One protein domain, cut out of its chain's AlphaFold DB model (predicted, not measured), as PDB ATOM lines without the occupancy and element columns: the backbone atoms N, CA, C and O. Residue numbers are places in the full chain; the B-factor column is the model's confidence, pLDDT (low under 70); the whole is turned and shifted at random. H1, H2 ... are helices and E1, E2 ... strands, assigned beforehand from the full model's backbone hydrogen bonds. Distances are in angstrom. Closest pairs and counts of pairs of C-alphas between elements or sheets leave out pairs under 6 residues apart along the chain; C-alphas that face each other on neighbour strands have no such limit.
ATOM      1  N   ILE A  38     127.328 127.599 121.030       92.75
ATOM      2  CA  ILE A  38     128.502 127.398 120.181       92.75
ATOM      3  C   ILE A  38     128.026 126.916 118.819       92.75
ATOM      4  O   ILE A  38     127.334 125.901 118.733       92.75
ATOM      5  N   ASP A  39     128.416 127.613 117.756       95.06
ATOM      6  CA  ASP A  39     128.103 127.226 116.383       95.06
ATOM      7  C   ASP A  39     129.302 126.531 115.732       95.06
ATOM      8  O   ASP A  39     130.436 127.020 115.771       95.06
ATOM      9  N   PHE A  40     129.060 125.381 115.098       95.56
ATOM     10  CA  PHE A  40     130.120 124.608 114.453       95.56
ATOM     11  C   PHE A  40     130.314 125.007 112.996       95.56
ATOM     12  O   PHE A  40     129.366 125.101 112.210       95.56
ATOM     13  N   TYR A  41     131.576 125.165 112.616       97.25
ATOM     14  CA  TYR A  41     132.017 125.494 111.270       97.25
ATOM     15  C   TYR A  41     133.036 124.469 110.790       97.25
ATOM     16  O   TYR A  41     133.822 123.912 111.553       97.25
ATOM     17  N   CYS A  42     133.054 124.229 109.486       97.38
ATOM     18  CA  CYS A  42     134.025 123.331 108.889       97.38
ATOM     19  C   CYS A  42     135.388 124.021 108.806       97.38
ATOM     20  O   CYS A  42     135.516 125.081 108.191       97.38
ATOM     21  N   LYS A  43     136.446 123.403 109.335       96.00
ATOM     22  CA  LYS A  43     137.804 123.958 109.270       96.00
ATOM     23  C   LYS A  43     138.344 124.054 107.839       96.00
ATOM     24  O   LYS A  43     139.179 124.924 107.596       96.00
ATOM     25  N   ASN A  44     137.849 123.212 106.923       96.50
ATOM     26  CA  ASN A  44     138.251 123.191 105.512       96.50
ATOM     27  C   ASN A  44     137.582 124.308 104.696       96.50
ATOM     28  O   ASN A  44     138.254 125.207 104.213       96.50
ATOM     29  N   CYS A  45     136.248 124.292 104.573       97.31
ATOM     30  CA  CYS A  45     135.533 125.254 103.723       97.31
ATOM     31  C   CYS A  45     135.070 126.525 104.451       97.31
ATOM     32  O   CYS A  45     134.449 127.380 103.825       97.31
ATOM     33  N   LYS A  46     135.302 126.630 105.767       96.62
ATOM     34  CA  LYS A  46     134.901 127.747 106.646       96.62
ATOM     35  C   LYS A  46     133.398 128.044 106.703       96.62
ATOM     36  O   LYS A  46     132.992 129.008 107.343       96.62
ATOM     37  N   LYS A  47     132.557 127.205 106.091       96.81
ATOM     38  CA  LYS A  47     131.094 127.317 106.146       96.81
ATOM     39  C   LYS A  47     130.547 126.650 107.405       96.81
ATOM     40  O   LYS A  47     131.155 125.714 107.928       96.81
ATOM     41  N   SER A  48     129.387 127.126 107.859       95.50
ATOM     42  CA  SER A  48     128.645 126.521 108.973       95.50
ATOM     43  C   SER A  48     128.438 125.025 108.720       95.50
ATOM     44  O   SER A  48     128.334 124.591 107.577       95.50
ATOM     45  N   MET A  49     128.371 124.213 109.764       95.44
ATOM     46  CA  MET A  49     127.962 122.809 109.677       95.44
ATOM     47  C   MET A  49     126.470 122.626 109.989       95.44
ATOM     48  O   MET A  49     126.005 121.495 109.996       95.44
ATOM     49  N   ARG A  50     125.720 123.729 110.184       93.75
ATOM     50  CA  ARG A  50     124.303 123.758 110.605       93.75
ATOM     51  C   ARG A  50     124.046 122.968 111.893       93.75
ATOM     52  O   ARG A  50     122.993 122.365 112.060       93.75
ATOM     53  N   MET A  51     125.032 122.976 112.781       92.12
ATOM     54  CA  MET A  51     124.974 122.348 114.090       92.12
ATOM     55  C   MET A  51     125.388 123.374 115.130       92.12
ATOM     56  O   MET A  51     126.331 124.141 114.909       92.12
ATOM     57  N   SER A  52     124.708 123.327 116.264       92.25
ATOM     58  CA  SER A  52     124.964 124.192 117.398       92.25
ATOM     59  C   SER A  52     124.904 123.392 118.689       92.25
ATOM     60  O   SER A  52     124.153 122.425 118.780       92.25
ATOM     61  N   TYR A  53     125.663 123.818 119.689       91.50
ATOM     62  CA  TYR A  53     125.644 123.245 121.026       91.50
ATOM     63  C   TYR A  53     125.239 124.312 122.042       91.50
ATOM     64  O   TYR A  53     125.835 125.389 122.066       91.50
ATOM     65  N   CYS A  54     124.234 124.014 122.864       90.25
ATOM     66  CA  CYS A  54     123.909 124.837 124.022       90.25
ATOM     67  C   CYS A  54     124.800 124.448 125.202       90.25
ATOM     68  O   CYS A  54     124.853 123.278 125.571       90.25
ATOM     69  N   LEU A  55     125.440 125.437 125.814       89.06
ATOM     70  CA  LEU A  55     126.200 125.290 127.044       89.06
ATOM     71  C   LEU A  55     125.264 124.949 128.207       89.06
ATOM     72  O   LEU A  55     124.302 125.669 128.479       89.06
ATOM     73  N   CYS A  56     125.590 123.869 128.906       85.25
ATOM     74  CA  CYS A  56     124.955 123.418 130.136       85.25
ATOM     75  C   CYS A  56     125.586 124.076 131.376       85.25
ATOM     76  O   CYS A  56     124.914 124.234 132.391       85.25
ATOM     77  N   GLY A  57     126.840 124.537 131.275       86.06
ATOM     78  CA  GLY A  57     127.544 125.256 132.340       86.06
ATOM     79  C   GLY A  57     128.509 124.398 133.163       86.06
ATOM     80  O   GLY A  57     129.178 124.944 134.035       86.06
ATOM     81  N   ASP A  58     128.625 123.100 132.873       88.44
ATOM     82  CA  ASP A  58     129.594 122.189 133.495       88.44
ATOM     83  C   ASP A  58     130.665 121.767 132.483       88.44
ATOM     84  O   ASP A  58     130.394 121.023 131.541       88.44
ATOM     85  N   ASP A  59     131.908 122.201 132.700       91.56
ATOM     86  CA  ASP A  59     133.045 121.929 131.814       91.56
ATOM     87  C   ASP A  59     133.438 120.445 131.726       91.56
ATOM     88  O   ASP A  59     134.062 120.030 130.737       91.56
ATOM     89  N   ASN A  60     133.085 119.647 132.735       93.06
ATOM     90  CA  ASN A  60     133.379 118.217 132.779       93.06
ATOM     91  C   ASN A  60     132.253 117.373 132.176       93.06
ATOM     92  O   ASN A  60     132.472 116.195 131.877       93.06
ATOM     93  N   ALA A  61     131.077 117.965 131.941       90.94
ATOM     94  CA  ALA A  61     129.942 117.257 131.380       90.94
ATOM     95  C   ALA A  61     130.273 116.706 129.980       90.94
ATOM     96  O   ALA A  61     130.826 117.426 129.135       90.94
ATOM     97  N   PRO A  62     129.932 115.437 129.691       91.62
ATOM     98  CA  PRO A  62     130.049 114.885 128.350       91.62
ATOM     99  C   PRO A  62     129.046 115.573 127.415       91.62
ATOM    100  O   PRO A  62     127.848 115.574 127.673       91.62
ATOM    101  N   ALA A  63     129.528 116.129 126.304       89.25
ATOM    102  CA  ALA A  63     128.725 116.983 125.428       89.25
ATOM    103  C   ALA A  63     128.478 116.386 124.034       89.25
ATOM    104  O   ALA A  63     127.387 116.516 123.487       89.25
ATOM    105  N   MET A  64     129.482 115.737 123.430       85.81
ATOM    106  CA  MET A  64     129.415 115.291 122.024       85.81
ATOM    107  C   MET A  64     129.981 113.883 121.808       85.81
ATOM    108  O   MET A  64     130.741 113.629 120.873       85.81
ATOM    109  N   ASN A  65     129.640 112.947 122.689       87.00
ATOM    110  CA  ASN A  65     130.111 111.568 122.584       87.00
ATOM    111  C   ASN A  65     129.324 110.785 121.531       87.00
ATOM    112  O   ASN A  65     128.105 110.707 121.602       87.00
ATOM    113  N   GLY A  66     130.032 110.174 120.578       87.56
ATOM    114  CA  GLY A  66     129.413 109.305 119.570       87.56
ATOM    115  C   GLY A  66     128.763 110.058 118.409       87.56
ATOM    116  O   GLY A  66     128.091 109.443 117.587       87.56
ATOM    117  N   ILE A  67     128.982 111.372 118.308       91.69
ATOM    118  CA  ILE A  67     128.428 112.198 117.236       91.69
ATOM    119  C   ILE A  67     129.377 112.217 116.036       91.69
ATOM    120  O   ILE A  67     130.589 112.404 116.172       91.69
ATOM    121  N   ILE A  68     128.811 112.062 114.840       93.44
ATOM    122  CA  ILE A  68     129.511 112.231 113.567       93.44
ATOM    123  C   ILE A  68     128.948 113.471 112.877       93.44
ATOM    124  O   ILE A  68     127.761 113.537 112.568       93.44
ATOM    125  N   LEU A  69     129.804 114.454 112.614       93.50
ATOM    126  CA  LEU A  69     129.450 115.687 111.923       93.50
ATOM    127  C   LEU A  69     129.957 115.639 110.484       93.50
ATOM    128  O   LEU A  69     131.162 115.608 110.234       93.50
ATOM    129  N   LYS A  70     129.032 115.685 109.527       95.31
ATOM    130  CA  LYS A  70     129.340 115.842 108.104       95.31
ATOM    131  C   LYS A  70     129.214 117.309 107.715       95.31
ATOM    132  O   LYS A  70     128.251 117.979 108.081       95.31
ATOM    133  N   CYS A  71     130.167 117.822 106.942       97.06
ATOM    134  CA  CYS A  71     130.012 119.146 106.356       97.06
ATOM    135  C   CYS A  71     128.819 119.153 105.386       97.06
ATOM    136  O   CYS A  71     128.756 118.346 104.462       97.06
ATOM    137  N   HIS A  72     127.887 120.089 105.570       94.19
ATOM    138  CA  HIS A  72     126.698 120.195 104.714       94.19
ATOM    139  C   HIS A  72     126.985 120.818 103.336       94.19
ATOM    140  O   HIS A  72     126.112 120.878 102.475       94.19
ATOM    141  N   THR A  73     128.189 121.352 103.126       96.31
ATOM    142  CA  THR A  73     128.543 122.003 101.865       96.31
ATOM    143  C   THR A  73     128.808 120.946 100.801       96.31
ATOM    144  O   THR A  73     129.751 120.182 100.942       96.31
ATOM    145  N   HIS A  74     128.058 120.966  99.696       92.56
ATOM    146  CA  HIS A  74     128.144 119.975  98.609       92.56
ATOM    147  C   HIS A  74     129.575 119.683  98.110       92.56
ATOM    148  O   HIS A  74     129.922 118.540  97.844       92.56
ATOM    149  N   LYS A  75     130.434 120.707  98.014       94.44
ATOM    150  CA  LYS A  75     131.832 120.568  97.557       94.44
ATOM    151  C   LYS A  75     132.827 120.181  98.667       94.44
ATOM    152  O   LYS A  75     134.025 120.148  98.422       94.44
ATOM    153  N   CYS A  76     132.365 119.949  99.897       96.94
ATOM    154  CA  CYS A  76     133.205 119.604 101.041       96.94
ATOM    155  C   CYS A  76     132.757 118.264 101.628       96.94
ATOM    156  O   CYS A  76     131.687 118.152 102.218       96.94
ATOM    157  N   THR A  77     133.610 117.251 101.517       94.81
ATOM    158  CA  THR A  77     133.328 115.882 101.973       94.81
ATOM    159  C   THR A  77     133.842 115.601 103.386       94.81
ATOM    160  O   THR A  77     133.873 114.451 103.814       94.81
ATOM    161  N   ARG A  78     134.248 116.638 104.137       96.31
ATOM    162  CA  ARG A  78     134.808 116.482 105.488       96.31
ATOM    163  C   ARG A  78     133.770 115.869 106.431       96.31
ATOM    164  O   ARG A  78     132.654 116.381 106.554       96.31
ATOM    165  N   VAL A  79     134.188 114.822 107.134       95.19
ATOM    166  CA  VAL A  79     133.444 114.160 108.208       95.19
ATOM    167  C   VAL A  79     134.327 114.149 109.452       95.19
ATOM    168  O   VAL A  79     135.507 113.817 109.365       95.19
ATOM    169  N   ILE A  80     133.775 114.544 110.596       93.94
ATOM    170  CA  ILE A  80     134.458 114.545 111.893       93.94
ATOM    171  C   ILE A  80     133.696 113.627 112.839       93.94
ATOM    172  O   ILE A  80     132.488 113.772 113.001       93.94
ATOM    173  N   THR A  81     134.397 112.713 113.504       93.00
ATOM    174  CA  THR A  81     133.837 111.925 114.606       93.00
ATOM    175  C   THR A  81     134.288 112.526 115.927       93.00
ATOM    176  O   THR A  81     135.485 112.583 116.215       93.00
ATOM    177  N   LEU A  82     133.333 112.955 116.742       88.75
ATOM    178  CA  LEU A  82     133.586 113.484 118.072       88.75
ATOM    179  C   LEU A  82     133.525 112.338 119.082       88.75
ATOM    180  O   LEU A  82     132.515 111.647 119.237       88.75
ATOM    181  N   LYS A  83     134.657 112.090 119.744       87.25
ATOM    182  CA  LYS A  83     134.801 111.043 120.759       87.25
ATOM    183  C   LYS A  83     135.269 111.681 122.056       87.25
ATOM    184  O   LYS A  83     136.328 112.297 122.066       87.25
ATOM    185  N   ARG A  84     134.517 111.465 123.141       86.00
ATOM    186  CA  ARG A  84     134.899 111.859 124.509       86.00
ATOM    187  C   ARG A  84     135.085 113.370 124.682       86.00
ATOM    188  O   ARG A  84     136.008 113.788 125.368       86.00
ATOM    189  N   PHE A  85     134.227 114.173 124.047       90.50
ATOM    190  CA  PHE A  85     134.266 115.629 124.195       90.50
ATOM    191  C   PHE A  85     133.487 116.071 125.428       90.50
ATOM    192  O   PHE A  85     132.283 115.813 125.513       90.50
ATOM    193  N   THR A  86     134.163 116.780 126.330       93.75
ATOM    194  CA  THR A  86     133.507 117.522 127.415       93.75
ATOM    195  C   THR A  86     133.181 118.949 126.982       93.75
ATOM    196  O   THR A  86     133.810 119.473 126.055       93.75
ATOM    197  N   GLU A  87     132.236 119.611 127.646       92.81
ATOM    198  CA  GLU A  87     131.895 121.012 127.360       92.81
ATOM    199  C   GLU A  87     133.128 121.931 127.424       92.81
ATOM    200  O   GLU A  87     133.353 122.735 126.515       92.81
ATOM    201  N   GLY A  88     133.995 121.754 128.424       93.00
ATOM    202  CA  GLY A  88     135.225 122.532 128.570       93.00
ATOM    203  C   GLY A  88     136.185 122.354 127.388       93.00
ATOM    204  O   GLY A  88     136.854 123.299 126.967       93.00
ATOM    205  N   GLN A  89     136.235 121.163 126.785       93.81
ATOM    206  CA  GLN A  89     137.031 120.927 125.576       93.81
ATOM    207  C   GLN A  89     136.437 121.605 124.338       93.81
ATOM    208  O   GLN A  89     137.194 122.029 123.462       93.81
ATOM    209  N   ILE A  90     135.107 121.712 124.257       93.25
ATOM    210  CA  ILE A  90     134.430 122.465 123.197       93.25
ATOM    211  C   ILE A  90     134.753 123.948 123.365       93.25
ATOM    212  O   ILE A  90     135.272 124.551 122.431       93.25
ATOM    213  N   LYS A  91     134.561 124.502 124.570       93.00
ATOM    214  CA  LYS A  91     134.875 125.903 124.899       93.00
ATOM    215  C   LYS A  91     136.315 126.276 124.545       93.00
ATOM    216  O   LYS A  91     136.529 127.278 123.877       93.00
ATOM    217  N   LYS A  92     137.297 125.436 124.893       93.62
ATOM    218  CA  LYS A  92     138.723 125.664 124.569       93.62
ATOM    219  C   LYS A  92     139.021 125.761 123.069       93.62
ATOM    220  O   LYS A  92     140.024 126.354 122.687       93.62
ATOM    221  N   LYS A  93     138.200 125.138 122.221       92.31
ATOM    222  CA  LYS A  93     138.339 125.169 120.754       92.31
ATOM    223  C   LYS A  93     137.480 126.246 120.099       92.31
ATOM    224  O   LYS A  93     137.563 126.423 118.883       92.31
ATOM    225  N   THR A  94     136.634 126.902 120.877       94.31
ATOM    226  CA  THR A  94     135.716 127.924 120.403       94.31
ATOM    227  C   THR A  94     136.392 129.279 120.477       94.31
ATOM    228  O   THR A  94     137.008 129.641 121.476       94.31
ATOM    229  N   GLU A  95     136.291 130.030 119.391       93.69
ATOM    230  CA  GLU A  95     136.738 131.414 119.350       93.69
ATOM    231  C   GLU A  95     135.855 132.294 120.250       93.69
ATOM    232  O   GLU A  95     134.685 131.967 120.462       93.69
ATOM    233  N   PRO A  96     136.334 133.474 120.692       89.38
ATOM    234  CA  PRO A  96     135.509 134.432 121.438       89.38
ATOM    235  C   PRO A  96     134.208 134.832 120.719       89.38
ATOM    236  O   PRO A  96     133.258 135.270 121.354       89.38
ATOM    237  N   SER A  97     134.154 134.647 119.395       89.88
ATOM    238  CA  SER A  97     132.977 134.870 118.548       89.88
ATOM    239  C   SER A  97     131.887 133.788 118.661       89.88
ATOM    240  O   SER A  97     130.872 133.888 117.977       89.88
ATOM    241  N   GLY A  98     132.098 132.727 119.452       91.12
ATOM    242  CA  GLY A  98     131.173 131.592 119.574       91.12
ATOM    243  C   GLY A  98     131.308 130.542 118.461       91.12
ATOM    244  O   GLY A  98     130.536 129.583 118.412       91.12
ATOM    245  N   LYS A  99     132.298 130.685 117.570       94.94
ATOM    246  CA  LYS A  99     132.539 129.758 116.454       94.94
ATOM    247  C   LYS A  99     133.541 128.674 116.830       94.94
ATOM    248  O   LYS A  99     134.653 128.967 117.261       94.94
ATOM    249  N   CYS A 100     133.179 127.417 116.595       95.31
ATOM    250  CA  CYS A 100     134.072 126.273 116.755       95.31
ATOM    251  C   CYS A 100     134.388 125.650 115.389       95.31
ATOM    252  O   CYS A 100     133.496 125.130 114.713       95.31
ATOM    253  N   TYR A 101     135.655 125.695 114.968       95.88
ATOM    254  CA  TYR A 101     136.092 125.144 113.682       95.88
ATOM    255  C   TYR A 101     136.623 123.713 113.832       95.88
ATOM    256  O   TYR A 101     137.693 123.498 114.410       95.88
ATOM    257  N   LEU A 102     135.910 122.743 113.250       92.00
ATOM    258  CA  LEU A 102     136.216 121.307 113.323       92.00
ATOM    259  C   LEU A 102     136.732 120.714 112.011       92.00
ATOM    260  O   LEU A 102     136.318 121.128 110.901       92.00
TER     261      LEU A 102
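This is residues 38 to 102 of the 102 residues of an uncharacterized protein of Pseudobutyrivibrio xylanivorans DSM 14809 (UniProt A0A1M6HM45). A small three-stranded sheet, E2, E1 and E5, and a separate two-stranded hairpin, E3 and E4, make two ribbons with a gap between them, and the short helix H1 packs on the sheet toward one end. E1 to E4 run roughly along the longest axis, whose two ends are made by loops: the long link of residues 55 to 66 toward H1's end, and the turn between E3 and E4 at the other. The printed part has 65 residues, with five named strands and one named helix in the order E1, E2, E3, E4, H1, E5; the larger sheet has the order E2, E1, E5 and is mixed, and the hairpin E3 and E4 is antiparallel. The class is mixed, helices and strands, though the named elements hold 29 of the 65 residues, under half. The whole is compact, with a radius of gyration of the C-alphas of 11.5 A and spans of 36 by 26 by 15 A.

E1, residues 38 to 41, is the inner strand of the sheet. E2, residues 48 to 54, is an edge strand and forms an antiparallel hairpin with E1; N 38 and O 53 are within hydrogen-bond range at 2.9 A, and N 49 and O 40 at 2.8 A. E3, residues 67 to 70, and E4, residues 79 to 82, form the second antiparallel hairpin, at 162 degrees between directions, with N 69 and O 80 at 2.8 A. The closest C-alphas of E2 and E3 are those of Met 49 and Lys 70, 7.3 A apart. E1 is apart from E3 and from E4. H1, residues 87 to 93, is on the larger sheet at a height of 9.2 A over the sheet. It lies over E1, but only just over that strand alone, with 4 of its C-alphas on E1 and 2 on E5; it runs slantwise to the strands, at 49 degrees to E1 on the local plane. In H1 every O i to N i+4 pair is within hydrogen-bond range. E5, residues 99 to 101, is the other edge strand, parallel to E1 at 39 degrees, with N 41 and O 100 at 2.8 A; its closest C-alpha to H1 is that of Cys 100, 6.0 A from that of Lys 93.

E1 begins at C-alpha 38, (128.502, 127.398, 120.181), and is 9.8 A long. E2, the longest strand, measures 15.9 A. E3 and E4 are 9.9 A each. H1 is 10.1 A long and begins at C-alpha 87, (131.895, 121.012, 127.360). E5 measures 6.4 A and ends at C-alpha 101, (136.092, 125.144, 113.682).

The two C-alphas farthest apart are those of Asp 58 and Lys 75, at 36.0 A. The printed part has no cut, and its last residue, Leu 102, is the chain's last. The link from E2 to E3 is long. The mean pLDDT of the printed part is 92.8, and no printed residue is under 70.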